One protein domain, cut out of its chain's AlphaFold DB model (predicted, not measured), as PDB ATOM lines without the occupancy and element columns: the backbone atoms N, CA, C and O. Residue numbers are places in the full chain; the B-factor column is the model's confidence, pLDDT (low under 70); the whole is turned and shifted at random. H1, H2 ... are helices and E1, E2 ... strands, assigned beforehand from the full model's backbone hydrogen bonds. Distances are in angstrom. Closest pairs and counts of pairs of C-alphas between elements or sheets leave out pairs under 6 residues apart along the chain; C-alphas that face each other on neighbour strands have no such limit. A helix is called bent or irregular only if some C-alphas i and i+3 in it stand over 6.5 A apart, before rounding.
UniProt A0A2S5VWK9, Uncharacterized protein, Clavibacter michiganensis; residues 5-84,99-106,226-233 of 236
ATOM      1  N   LYS A   5     178.591 207.416 182.355       97.44
ATOM      2  CA  LYS A   5     177.790 208.271 181.471       97.44
ATOM      3  C   LYS A   5     178.014 207.992 179.976       97.44
ATOM      4  O   LYS A   5     179.150 207.807 179.530       97.44
ATOM      5  N   LEU A   6     176.923 208.047 179.221       96.50
ATOM      6  CA  LEU A   6     176.843 208.116 177.764       96.50
ATOM      7  C   LEU A   6     176.208 209.448 177.363       96.50
ATOM      8  O   LEU A   6     175.284 209.914 178.033       96.50
ATOM      9  N   VAL A   7     176.681 210.048 176.273       97.38
ATOM     10  CA  VAL A   7     176.073 211.244 175.676       97.38
ATOM     11  C   VAL A   7     175.944 211.041 174.174       97.38
ATOM     12  O   VAL A   7     176.954 210.853 173.494       97.38
ATOM     13  N   SER A   8     174.718 211.060 173.660       96.94
ATOM     14  CA  SER A   8     174.453 210.997 172.222       96.94
ATOM     15  C   SER A   8     174.790 212.330 171.540       96.94
ATOM     16  O   SER A   8     174.874 213.377 172.190       96.94
ATOM     17  N   ALA A   9     174.974 212.322 170.220       95.88
ATOM     18  CA  ALA A   9     175.196 213.544 169.443       95.88
ATOM     19  C   ALA A   9     174.012 214.529 169.521       95.88
ATOM     20  O   ALA A   9     174.214 215.740 169.462       95.88
ATOM     21  N   SER A  10     172.795 214.015 169.704       93.94
ATOM     22  CA  SER A  10     171.557 214.765 169.949       93.94
ATOM     23  C   SER A  10     171.452 215.349 171.364       93.94
ATOM     24  O   SER A  10     170.548 216.139 171.630       93.94
ATOM     25  N   GLY A  11     172.382 215.015 172.264       93.44
ATOM     26  CA  GLY A  11     172.458 215.564 173.619       93.44
ATOM     27  C   GLY A  11     171.746 214.739 174.693       93.44
ATOM     28  O   GLY A  11     171.774 215.130 175.861       93.44
ATOM     29  N   SER A  12     171.158 213.591 174.345       94.50
ATOM     30  CA  SER A  12     170.590 212.656 175.319       94.50
ATOM     31  C   SER A  12     171.689 212.099 176.220       94.50
ATOM     32  O   SER A  12     172.718 211.608 175.752       94.50
ATOM     33  N   ALA A  13     171.472 212.178 177.533       96.50
ATOM     34  CA  ALA A  13     172.355 211.596 178.532       96.50
ATOM     35  C   ALA A  13     171.758 210.285 179.047       96.50
ATOM     36  O   ALA A  13     170.602 210.256 179.459       96.50
ATOM     37  N   CYS A  14     172.567 209.232 179.049       98.06
ATOM     38  CA  CYS A  14     172.208 207.898 179.523       98.06
ATOM     39  C   CYS A  14     173.377 207.256 180.277       98.06
ATOM     40  O   CYS A  14     174.431 207.870 180.472       98.06
ATOM     41  N   THR A  15     173.209 206.002 180.679       98.44
ATOM     42  CA  THR A  15     174.217 205.210 181.375       98.44
ATOM     43  C   THR A  15     174.617 203.991 180.551       98.44
ATOM     44  O   THR A  15     173.782 203.291 179.994       98.44
ATOM     45  N   ALA A  16     175.917 203.713 180.496       98.31
ATOM     46  CA  ALA A  16     176.459 202.520 179.868       98.31
ATOM     47  C   ALA A  16     176.041 201.274 180.649       98.31
ATOM     48  O   ALA A  16     176.386 201.145 181.823       98.31
ATOM     49  N   GLY A  17     175.359 200.345 179.993       98.31
ATOM     50  CA  GLY A  17     175.030 199.034 180.535       98.31
ATOM     51  C   GLY A  17     176.161 198.029 180.341       98.31
ATOM     52  O   GLY A  17     177.348 198.356 180.440       98.31
ATOM     53  N   ALA A  18     175.793 196.774 180.078       97.94
ATOM     54  CA  ALA A  18     176.741 195.681 179.891       97.94
ATOM     55  C   ALA A  18     177.758 195.981 178.776       97.94
ATOM     56  O   ALA A  18     177.392 196.449 177.699       97.94
ATOM     57  N   VAL A  19     179.030 195.643 179.003       98.31
ATOM     58  CA  VAL A  19     180.047 195.660 177.945       98.31
ATOM     59  C   VAL A  19     180.232 194.246 177.416       98.31
ATOM     60  O   VAL A  19     180.438 193.295 178.170       98.31
ATOM     61  N   LEU A  20     180.167 194.128 176.102       98.38
ATOM     62  CA  LEU A  20     180.142 192.892 175.350       98.38
ATOM     63  C   LEU A  20     181.317 192.845 174.373       98.38
ATOM     64  O   LEU A  20     181.873 193.865 173.951       98.38
ATOM     65  N   GLN A  21     181.672 191.630 173.997       97.25
ATOM     66  CA  GLN A  21     182.534 191.334 172.865       97.25
ATOM     67  C   GLN A  21     181.756 190.485 171.865       97.25
ATOM     68  O   GLN A  21     180.823 189.772 172.233       97.25
ATOM     69  N   TYR A  22     182.171 190.548 170.607       96.19
ATOM     70  CA  TYR A  22     181.660 189.676 169.563       96.19
ATOM     71  C   TYR A  22     182.718 188.629 169.230       96.19
ATOM     72  O   TYR A  22     183.903 188.952 169.138       96.19
ATOM     73  N   THR A  23     182.305 187.378 169.057       91.94
ATOM     74  CA  THR A  23     183.194 186.273 168.698       91.94
ATOM     75  C   THR A  23     182.816 185.745 167.325       91.94
ATOM     76  O   THR A  23     181.724 185.220 167.125       91.94
ATOM     77  N   SER A  24     183.748 185.832 166.381       90.69
ATOM     78  CA  SER A  24     183.634 185.218 165.058       90.69
ATOM     79  C   SER A  24     184.993 184.709 164.577       90.69
ATOM     80  O   SER A  24     186.017 184.891 165.235       90.69
ATOM     81  N   LEU A  25     185.038 184.069 163.406       85.06
ATOM     82  CA  LEU A  25     186.313 183.700 162.782       85.06
ATOM     83  C   LEU A  25     187.176 184.939 162.492       85.06
ATOM     84  O   LEU A  25     188.387 184.905 162.692       85.06
ATOM     85  N   TYR A  26     186.554 186.056 162.105       84.06
ATOM     86  CA  TYR A  26     187.266 187.296 161.802       84.06
ATOM     87  C   TYR A  26     187.950 187.898 163.038       84.06
ATOM     88  O   TYR A  26     189.081 188.379 162.946       84.06
ATOM     89  N   THR A  27     187.334 187.796 164.220       83.94
ATOM     90  CA  THR A  27     187.949 188.274 165.470       83.94
ATOM     91  C   THR A  27     189.137 187.425 165.918       83.94
ATOM     92  O   THR A  27     189.888 187.858 166.782       83.94
ATOM     93  N   ARG A  28     189.360 186.240 165.332       82.81
ATOM     94  CA  ARG A  28     190.568 185.431 165.587       82.81
ATOM     95  C   ARG A  28     191.766 185.858 164.741       82.81
ATOM     96  O   ARG A  28     192.894 185.548 165.102       82.81
ATOM     97  N   ILE A  29     191.520 186.537 163.622       88.25
ATOM     98  CA  ILE A  29     192.553 186.909 162.644       88.25
ATOM     99  C   ILE A  29     192.881 188.405 162.744       88.25
ATOM    100  O   ILE A  29     194.032 188.802 162.580       88.25
ATOM    101  N   SER A  30     191.892 189.249 163.057       91.62
ATOM    102  CA  SER A  30     192.061 190.698 163.183       91.62
ATOM    103  C   SER A  30     192.114 191.140 164.646       91.62
ATOM    104  O   SER A  30     191.110 191.086 165.358       91.62
ATOM    105  N   GLN A  31     193.272 191.653 165.084       90.62
ATOM    106  CA  GLN A  31     193.429 192.229 166.429       90.62
ATOM    107  C   GLN A  31     192.499 193.427 166.656       90.62
ATOM    108  O   GLN A  31     191.942 193.576 167.741       90.62
ATOM    109  N   ALA A  32     192.281 194.252 165.628       92.69
ATOM    110  CA  ALA A  32     191.355 195.378 165.703       92.69
ATOM    111  C   ALA A  32     189.916 194.899 165.963       92.69
ATOM    112  O   ALA A  32     189.220 195.435 166.829       92.69
ATOM    113  N   ALA A  33     189.485 193.841 165.273       93.38
ATOM    114  CA  ALA A  33     188.170 193.250 165.499       93.38
ATOM    115  C   ALA A  33     188.068 192.614 166.896       93.38
ATOM    116  O   ALA A  33     187.079 192.827 167.590       93.38
ATOM    117  N   ALA A  34     189.111 191.912 167.353       93.38
ATOM    118  CA  ALA A  34     189.177 191.331 168.698       93.38
ATOM    119  C   ALA A  34     189.128 192.383 169.822       93.38
ATOM    120  O   ALA A  34     188.607 192.125 170.910       93.38
ATOM    121  N   ALA A  35     189.674 193.574 169.568       96.06
ATOM    122  CA  ALA A  35     189.693 194.698 170.499       96.06
ATOM    123  C   ALA A  35     188.439 195.589 170.412       96.06
ATOM    124  O   ALA A  35     188.243 196.445 171.275       96.06
ATOM    125  N   THR A  36     187.568 195.385 169.419       97.38
ATOM    126  CA  THR A  36     186.279 196.087 169.331       97.38
ATOM    127  C   THR A  36     185.373 195.655 170.482       97.38
ATOM    128  O   THR A  36     185.364 194.492 170.903       97.38
ATOM    129  N   ARG A  37     184.624 196.606 171.037       97.69
ATOM    130  CA  ARG A  37     183.706 196.366 172.155       97.69
ATOM    131  C   ARG A  37     182.333 196.897 171.822       97.69
ATOM    132  O   ARG A  37     182.194 197.785 170.988       97.69
ATOM    133  N   TYR A  38     181.335 196.354 172.498       98.38
ATOM    134  CA  TYR A  38     179.953 196.757 172.311       98.38
ATOM    135  C   TYR A  38     179.357 197.096 173.666       98.38
ATOM    136  O   TYR A  38     179.537 196.346 174.620       98.38
ATOM    137  N   VAL A  39     178.698 198.238 173.778       98.56
ATOM    138  CA  VAL A  39     178.068 198.680 175.023       98.56
ATOM    139  C   VAL A  39     176.566 198.608 174.839       98.56
ATOM    140  O   VAL A  39     176.022 199.275 173.964       98.56
ATOM    141  N   LEU A  40     175.919 197.777 175.649       98.56
ATOM    142  CA  LEU A  40     174.470 197.677 175.714       98.56
ATOM    143  C   LEU A  40     173.922 198.871 176.503       98.56
ATOM    144  O   LEU A  40     174.455 199.203 177.561       98.56
ATOM    145  N   THR A  41     172.870 199.511 176.014       98.44
ATOM    146  CA  THR A  41     172.134 200.576 176.715       98.44
ATOM    147  C   THR A  41     170.662 200.556 176.289       98.44
ATOM    148  O   THR A  41     170.256 199.708 175.492       98.44
ATOM    149  N   ALA A  42     169.846 201.436 176.865       97.81
ATOM    150  CA  ALA A  42     168.435 201.559 176.528       97.81
ATOM    151  C   ALA A  42     168.243 202.177 175.131       97.81
ATOM    152  O   ALA A  42     168.886 203.170 174.807       97.81
ATOM    153  N   LYS A  43     167.346 201.621 174.310       97.38
ATOM    154  CA  LYS A  43     167.125 202.044 172.909       97.38
ATOM    155  C   LYS A  43     166.705 203.504 172.771       97.38
ATOM    156  O   LYS A  43     167.038 204.148 171.785       97.38
ATOM    157  N   HIS A  44     165.975 204.045 173.738       95.75
ATOM    158  CA  HIS A  44     165.573 205.452 173.715       95.75
ATOM    159  C   HIS A  44     166.717 206.443 174.023       95.75
ATOM    160  O   HIS A  44     166.466 207.646 174.096       95.75
ATOM    161  N   CYS A  45     167.955 205.975 174.220       97.25
ATOM    162  CA  CYS A  45     169.107 206.830 174.498       97.25
ATOM    163  C   CYS A  45     169.693 207.500 173.255       97.25
ATOM    164  O   CYS A  45     170.185 208.625 173.354       97.25
ATOM    165  N   ALA A  46     169.660 206.836 172.104       97.06
ATOM    166  CA  ALA A  46     170.188 207.360 170.855       97.06
ATOM    167  C   ALA A  46     169.452 206.763 169.646       97.06
ATOM    168  O   ALA A  46     168.681 205.810 169.742       97.06
ATOM    169  N   SER A  47     169.661 207.355 168.477       97.31
ATOM    170  CA  SER A  47     169.152 206.837 167.208       97.31
ATOM    171  C   SER A  47     170.154 205.881 166.566       97.31
ATOM    172  O   SER A  47     171.366 205.997 166.736       97.31
ATOM    173  N   MET A  48     169.662 204.955 165.744       97.94
ATOM    174  CA  MET A  48     170.514 204.070 164.951       97.94
ATOM    175  C   MET A  48     171.552 204.863 164.127       97.94
ATOM    176  O   MET A  48     171.203 205.839 163.464       97.94
ATOM    177  N   ARG A  49     172.817 204.413 164.128       97.94
ATOM    178  CA  ARG A  49     174.008 205.067 163.533       97.94
ATOM    179  C   ARG A  49     174.434 206.392 164.163       97.94
ATOM    180  O   ARG A  49     175.418 206.973 163.707       97.94
ATOM    181  N   GLU A  50     173.749 206.869 165.192       97.94
ATOM    182  CA  GLU A  50     174.138 208.097 165.874       97.94
ATOM    183  C   GLU A  50     175.466 207.915 166.615       97.94
ATOM    184  O   GLU A  50     175.726 206.861 167.205       97.94
ATOM    185  N   SER A  51     176.308 208.950 166.585       97.75
ATOM    186  CA  SER A  51     177.538 208.995 167.370       97.75
ATOM    187  C   SER A  51     177.220 209.141 168.854       97.75
ATOM    188  O   SER A  51     176.376 209.945 169.252       97.75
ATOM    189  N   VAL A  52     177.946 208.402 169.686       97.69
ATOM    190  CA  VAL A  52     177.811 208.432 171.142       97.69
ATOM    191  C   VAL A  52     179.185 208.601 171.764       97.69
ATOM    192  O   VAL A  52     180.141 207.925 171.380       97.69
ATOM    193  N   ARG A  53     179.283 209.480 172.759       97.38
ATOM    194  CA  ARG A  53     180.484 209.658 173.568       97.38
ATOM    195  C   ARG A  53     180.321 208.953 174.908       97.38
ATOM    196  O   ARG A  53     179.382 209.222 175.654       97.38
ATOM    197  N   LEU A  54     181.239 208.043 175.206       94.12
ATOM    198  CA  LEU A  54     181.253 207.210 176.400       94.12
ATOM    199  C   LEU A  54     182.302 207.714 177.395       94.12
ATOM    200  O   LEU A  54     183.456 207.965 177.027       94.12
ATOM    201  N   GLY A  55     181.923 207.797 178.672       87.25
ATOM    202  CA  GLY A  55     182.832 208.108 179.775       87.25
ATOM    203  C   GLY A  55     183.688 209.353 179.521       87.25
ATOM    204  O   GLY A  55     183.172 210.425 179.220       87.25
ATOM    205  N   SER A  56     185.011 209.202 179.625       74.62
ATOM    206  CA  SER A  56     186.002 210.283 179.506       74.62
ATOM    207  C   SER A  56     186.324 210.725 178.068       74.62
ATOM    208  O   SER A  56     187.334 211.391 177.851       74.62
ATOM    209  N   GLY A  57     185.489 210.385 177.080       87.00
ATOM    210  CA  GLY A  57     185.673 210.818 175.686       87.00
ATOM    211  C   GLY A  57     186.019 209.693 174.713       87.00
ATOM    212  O   GLY A  57     186.766 209.903 173.760       87.00
ATOM    213  N   VAL A  58     185.523 208.482 174.959       92.81
ATOM    214  CA  VAL A  58     185.594 207.394 173.979       92.81
ATOM    215  C   VAL A  58     184.444 207.550 172.997       92.81
ATOM    216  O   VAL A  58     183.297 207.599 173.421       92.81
ATOM    217  N   ASP A  59     184.738 207.604 171.704       95.69
ATOM    218  CA  ASP A  59     183.705 207.682 170.675       95.69
ATOM    219  C   ASP A  59     183.227 206.284 170.278       95.69
ATOM    220  O   ASP A  59     184.013 205.335 170.180       95.69
ATOM    221  N   GLY A  60     181.929 206.169 170.038       97.69
ATOM    222  CA  GLY A  60     181.268 205.000 169.480       97.69
ATOM    223  C   GLY A  60     180.065 205.420 168.644       97.69
ATOM    224  O   GLY A  60     179.804 206.610 168.461       97.69
ATOM    225  N   TYR A  61     179.327 204.445 168.131       98.50
ATOM    226  CA  TYR A  61     178.098 204.697 167.380       98.50
ATOM    227  C   TYR A  61     177.072 203.589 167.596       98.50
ATOM    228  O   TYR A  61     177.440 202.434 167.820       98.50
ATOM    229  N   VAL A  62     175.786 203.918 167.498       98.50
ATOM    230  CA  VAL A  62     174.712 202.921 167.600       98.50
ATOM    231  C   VAL A  62     174.743 202.007 166.375       98.50
ATOM    232  O   VAL A  62     174.558 202.436 165.238       98.50
ATOM    233  N   SER A  63     174.997 200.729 166.615       98.25
ATOM    234  CA  SER A  63     175.224 199.708 165.585       98.25
ATOM    235  C   SER A  63     174.112 198.673 165.480       98.25
ATOM    236  O   SER A  63     174.046 197.953 164.486       98.25
ATOM    237  N   TRP A  64     173.242 198.603 166.483       98.31
ATOM    238  CA  TRP A  64     172.069 197.742 166.491       98.31
ATOM    239  C   TRP A  64     171.057 198.269 167.507       98.31
ATOM    240  O   TRP A  64     171.444 198.817 168.538       98.31
ATOM    241  N   GLN A  65     169.775 198.082 167.215       98.12
ATOM    242  CA  GLN A  65     168.669 198.342 168.128       98.12
ATOM    243  C   GLN A  65     167.704 197.163 168.055       98.12
ATOM    244  O   GLN A  65     167.440 196.651 166.963       98.12
ATOM    245  N   SER A  66     167.167 196.757 169.199       96.50
ATOM    246  CA  SER A  66     166.153 195.713 169.249       96.50
ATOM    247  C   SER A  66     164.880 196.160 168.517       96.50
ATOM    248  O   SER A  66     164.468 197.325 168.638       96.50
ATOM    249  N   PRO A  67     164.231 195.263 167.755       91.94
ATOM    250  CA  PRO A  67     162.914 195.532 167.192       91.94
ATOM    251  C   PRO A  67     161.818 195.556 168.268       91.94
ATOM    252  O   PRO A  67     160.885 196.350 168.151       91.94
ATOM    253  N   ASP A  68     161.966 194.756 169.328       89.88
ATOM    254  CA  ASP A  68     160.877 194.416 170.252       89.88
ATOM    255  C   ASP A  68     161.050 195.013 171.650       89.88
ATOM    256  O   ASP A  68     160.080 195.171 172.389       89.88
ATOM    257  N   THR A  69     162.285 195.314 172.045       93.56
ATOM    258  CA  THR A  69     162.615 195.743 173.404       93.56
ATOM    259  C   THR A  69     163.419 197.034 173.414       93.56
ATOM    260  O   THR A  69     163.910 197.519 172.393       93.56
ATOM    261  N   ASP A  70     163.527 197.646 174.591       95.81
ATOM    262  CA  ASP A  70     164.276 198.884 174.776       95.81
ATOM    263  C   ASP A  70     165.782 198.608 174.928       95.81
ATOM    264  O   ASP A  70     166.395 198.970 175.926       95.81
ATOM    265  N   LEU A  71     166.375 197.928 173.945       97.81
ATOM    266  CA  LEU A  71     167.798 197.587 173.903       97.81
ATOM    267  C   LEU A  71     168.472 198.198 172.673       97.81
ATOM    268  O   LEU A  71     167.959 198.100 171.557       97.81
ATOM    269  N   GLU A  72     169.667 198.750 172.851       98.12
ATOM    270  CA  GLU A  72     170.563 199.120 171.755       98.12
ATOM    271  C   GLU A  72     172.029 198.809 172.059       98.12
ATOM    272  O   GLU A  72     172.460 198.777 173.212       98.12
ATOM    273  N   LEU A  73     172.810 198.589 171.001       98.31
ATOM    274  CA  LEU A  73     174.241 198.309 171.055       98.31
ATOM    275  C   LEU A  73     175.033 199.444 170.418       98.31
ATOM    276  O   LEU A  73     174.942 199.696 169.211       98.31
ATOM    277  N   ILE A  74     175.922 200.030 171.205       98.62
ATOM    278  CA  ILE A  74     176.924 200.983 170.741       98.62
ATOM    279  C   ILE A  74     178.202 200.222 170.397       98.62
ATOM    280  O   ILE A  74     178.801 199.598 171.271       98.62
ATOM    281  N   THR A  75     178.654 200.293 169.147       98.56
ATOM    282  CA  THR A  75     179.983 199.809 168.756       98.56
ATOM    283  C   THR A  75     181.038 200.820 169.183       98.56
ATOM    284  O   THR A  75     180.967 202.000 168.840       98.56
ATOM    285  N   VAL A  76     182.044 200.336 169.904       98.12
ATOM    286  CA  VAL A  76     183.207 201.089 170.369       98.12
ATOM    287  C   VAL A  76     184.440 200.584 169.615       98.12
ATOM    288  O   VAL A  76     184.907 199.468 169.885       98.12
ATOM    289  N   PRO A  77     184.982 201.380 168.674       96.94
ATOM    290  CA  PRO A  77     186.211 201.043 167.971       96.94
ATOM    291  C   PRO A  77     187.392 200.844 168.934       96.94
ATOM    292  O   PRO A  77     187.457 201.486 169.992       96.94
ATOM    293  N   PRO A  78     188.356 199.979 168.578       96.38
ATOM    294  CA  PRO A  78     189.548 199.781 169.386       96.38
ATOM    295  C   PRO A  78     190.414 201.047 169.406       96.38
ATOM    296  O   PRO A  78     190.408 201.853 168.476       96.38
ATOM    297  N   GLY A  79     191.202 201.198 170.467       95.31
ATOM    298  CA  GLY A  79     192.357 202.087 170.460       95.31
ATOM    299  C   GLY A  79     193.517 201.427 169.721       95.31
ATOM    300  O   GLY A  79     193.545 200.204 169.570       95.31
ATOM    301  N   SER A  80     194.479 202.229 169.273       94.50
ATOM    302  CA  SER A  80     195.692 201.726 168.632       94.50
ATOM    303  C   SER A  80     196.922 202.472 169.124       94.50
ATOM    304  O   SER A  80     196.915 203.702 169.174       94.50
ATOM    305  N   SER A  81     197.989 201.739 169.421       93.81
ATOM    306  CA  SER A  81     199.326 202.285 169.645       93.81
ATOM    307  C   SER A  81     200.262 201.810 168.536       93.81
ATOM    308  O   SER A  81     200.143 200.696 168.024       93.81
ATOM    309  N   ARG A  82     201.185 202.682 168.130       92.38
ATOM    310  CA  ARG A  82     202.191 202.393 167.108       92.38
ATOM    311  C   ARG A  82     203.565 202.431 167.760       92.38
ATOM    312  O   ARG A  82     203.911 203.428 168.385       92.38
ATOM    313  N   SER A  83     204.341 201.374 167.578       91.56
ATOM    314  CA  SER A  83     205.734 201.295 168.017       91.56
ATOM    315  C   SER A  83     206.622 200.833 166.872       91.56
ATOM    316  O   SER A  83     206.188 200.075 166.005       91.56
ATOM    317  N   GLU A  84     207.874 201.263 166.876       91.94
ATOM    318  CA  GLU A  84     208.888 200.769 165.951       91.94
ATOM    319  C   GLU A  84     209.691 199.655 166.628       91.94
ATOM    320  O   GLU A  84     210.169 199.812 167.750       91.94
ATOM    321  N   VAL A  99     205.071 198.134 164.284       89.31
ATOM    322  CA  VAL A  99     204.115 197.272 164.970       89.31
ATOM    323  C   VAL A  99     202.955 198.141 165.443       89.31
ATOM    324  O   VAL A  99     203.155 199.134 166.144       89.31
ATOM    325  N   VAL A 100     201.738 197.778 165.041       92.44
ATOM    326  CA  VAL A 100     200.503 198.403 165.527       92.44
ATOM    327  C   VAL A 100     199.825 197.429 166.478       92.44
ATOM    328  O   VAL A 100     199.559 196.288 166.104       92.44
ATOM    329  N   GLN A 101     199.552 197.876 167.700       93.44
ATOM    330  CA  GLN A 101     198.819 197.106 168.700       93.44
ATOM    331  C   GLN A 101     197.441 197.722 168.901       93.44
ATOM    332  O   GLN A 101     197.316 198.938 169.048       93.44
ATOM    333  N   TYR A 102     196.412 196.880 168.924       95.25
ATOM    334  CA  TYR A 102     195.038 197.298 169.184       95.25
ATOM    335  C   TYR A 102     194.614 196.889 170.590       95.25
ATOM    336  O   TYR A 102     194.906 195.778 171.032       95.25
ATOM    337  N   TYR A 103     193.899 197.771 171.282       94.75
ATOM    338  CA  TYR A 103     193.429 197.527 172.645       94.75
ATOM    339  C   TYR A 103     191.985 198.006 172.838       94.75
ATOM    340  O   TYR A 103     191.552 198.968 172.194       94.75
ATOM    341  N   PRO A 104     191.201 197.339 173.702       95.94
ATOM    342  CA  PRO A 104     189.822 197.728 173.953       95.94
ATOM    343  C   PRO A 104     189.742 199.060 174.706       95.94
ATOM    344  O   PRO A 104     190.509 199.322 175.628       95.94
ATOM    345  N   ARG A 105     188.768 199.903 174.337       95.62
ATOM    346  CA  ARG A 105     188.467 201.175 175.033       95.62
ATOM    347  C   ARG A 105     187.270 201.076 175.986       95.62
ATOM    348  O   ARG A 105     186.931 202.045 176.657       95.62
ATOM    349  N   ALA A 106     186.639 199.905 176.057       95.75
ATOM    350  CA  ALA A 106     185.593 199.576 177.015       95.75
ATOM    351  C   ALA A 106     185.874 198.199 177.633       95.75
ATOM    352  O   ALA A 106     186.299 197.274 176.947       95.75
ATOM    353  N   GLU A 226     167.805 187.591 171.486       95.12
ATOM    354  CA  GLU A 226     167.667 188.374 170.250       95.12
ATOM    355  C   GLU A 226     168.952 188.436 169.411       95.12
ATOM    356  O   GLU A 226     168.913 188.791 168.230       95.12
ATOM    357  N   THR A 227     170.103 188.118 170.005       95.00
ATOM    358  CA  THR A 227     171.408 188.256 169.354       95.00
ATOM    359  C   THR A 227     172.241 186.987 169.463       95.00
ATOM    360  O   THR A 227     172.128 186.208 170.401       95.00
ATOM    361  N   SER A 228     173.131 186.779 168.492       94.06
ATOM    362  CA  SER A 228     174.057 185.645 168.478       94.06
ATOM    363  C   SER A 228     175.500 186.128 168.344       94.06
ATOM    364  O   SER A 228     175.756 187.218 167.835       94.06
ATOM    365  N   GLY A 229     176.457 185.331 168.822       95.06
ATOM    366  CA  GLY A 229     177.893 185.629 168.719       95.06
ATOM    367  C   GLY A 229     178.425 186.657 169.725       95.06
ATOM    368  O   GLY A 229     179.635 186.876 169.775       95.06
ATOM    369  N   TYR A 230     177.565 187.251 170.555       97.25
ATOM    370  CA  TYR A 230     177.977 188.133 171.645       97.25
ATOM    371  C   TYR A 230     178.207 187.370 172.950       97.25
ATOM    372  O   TYR A 230     177.511 186.409 173.267       97.25
ATOM    373  N   SER A 231     179.166 187.843 173.740       97.12
ATOM    374  CA  SER A 231     179.382 187.427 175.127       97.12
ATOM    375  C   SER A 231     179.773 188.636 175.971       97.12
ATOM    376  O   SER A 231     180.194 189.661 175.433       97.12
ATOM    377  N   LEU A 232     179.701 188.515 177.298       97.81
ATOM    378  CA  LEU A 232     180.281 189.520 178.194       97.81
ATOM    379  C   LEU A 232     181.764 189.731 177.861       97.81
ATOM    380  O   LEU A 232     182.491 188.773 177.575       97.81
ATOM    381  N   ALA A 233     182.189 190.994 177.833       97.25
ATOM    382  CA  ALA A 233     183.576 191.347 177.577       97.25
ATOM    383  C   ALA A 233     184.454 191.019 178.796       97.25
ATOM    384  O   ALA A 233     183.997 191.126 179.933       97.25
TER     385      ALA A 233
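Overview. This is residues 5 to 84, 99 to 106 and 226 to 233 of the 236 residues of an uncharacterized protein of Clavibacter michiganensis (UniProt A0A2S5VWK9). One strongly twisted antiparallel sheet of eight strands folds back on itself at E6, with the leaf E2 E1 E5 partly face to face with the leaf E7 E4 E3 E10. From this body a two-strand arm, E8 and E9, carries on nearly in the line of E7 and makes much of the length; the short helices H1 and H2 form a corner between E3 and E4. The printed part has 96 residues, with ten named strands and two named helices in the order E1 E2 E3 H1 H2 E4 E5 E6 E7 E8 E9 E10, and the class is mostly strand. The whole is compact, with a radius of gyration of the C-alphas of 13.7 A and spans of 43 by 29 by 19 A.

Along the chain. In sheet order, the large sheet holds E2, residues 13 to 15; E1, 5 to 8, beginning at C-alpha 5 (177.790, 208.271, 181.471); E5, 51 to 54; E6, 58 to 65, 20.1 A long; E7, 72 to 76, 12.9 A; E4, 37 to 41, 13.1 A; E3, 19 to 22; and E10, 230 to 232, ending at C-alpha 232 (180.281, 189.520, 178.194). E8, residues 79 to 84, is 17.2 A long and ends at C-alpha 84 (208.888, 200.769, 165.951); E9, 99 to 103, is 13.2 A. H1 is residues 25 to 29 and H2 residues 31 to 35.

Arrangement. E2 and E10 are the edge strands of the folded sheet, one sheet bent back into two leaves with E6 as the hinge. E6 is staggered: residues 58 to 61 pair with E5, N 52 and O 60 being 2.9 A apart, and residues 61 to 65 with E7, N 63 and O 73 being 2.8 A apart. E5 E6 E7 form a meander, each strand the antiparallel neighbour of the one before; with E4 they make a Greek key, E4 being the antiparallel neighbour of E7, with N 39 and O 74 at 2.9 A. Between E4 and E3, N 20 and O 38 are 2.7 A apart; between E3 and E10, N 21 and O 231 are 2.9 A apart. On the other leaf, N 7 of E1 and O 53 of E5 are 2.9 A apart, and E1 and E2 form a hairpin with N 6 and O 14 at 2.8 A. E7 runs on into E8 across a break of 2 residues, at 14 degrees. E8 and E9 are antiparallel neighbours, with N 81 and O 101 at 2.9 A. H2 only grazes the large sheet, with its residues 33 to 35, and its closest C-alpha pair to E9 is Ala 35 and Tyr 103, 5.2 A. H1 is not on the sheet; H1 and H2 touch only at the corner, the closest C-alphas being those of Thr 27 and Ala 34, 4.6 A. In H2 every O i to N i+4 pair is within hydrogen-bond range; in H1 0 of 1 is, beside 2 of 2 O i to N i+3 pairs.

Size, cuts and confidence. The farthest C-alphas, those of Asp 68 and Glu 84, are 48.6 A apart. Residues 85 to 98 are not printed, with 6.0 A between C-alphas 84 and 99; residues 107 to 225 are not printed, with 22.2 A between C-alphas 106 and 226. Of the links that are printed whole, E4 to E5 and E6 to E7 are short and the others tight. The mean pLDDT of the printed part is 95.0, and no printed residue is under 70.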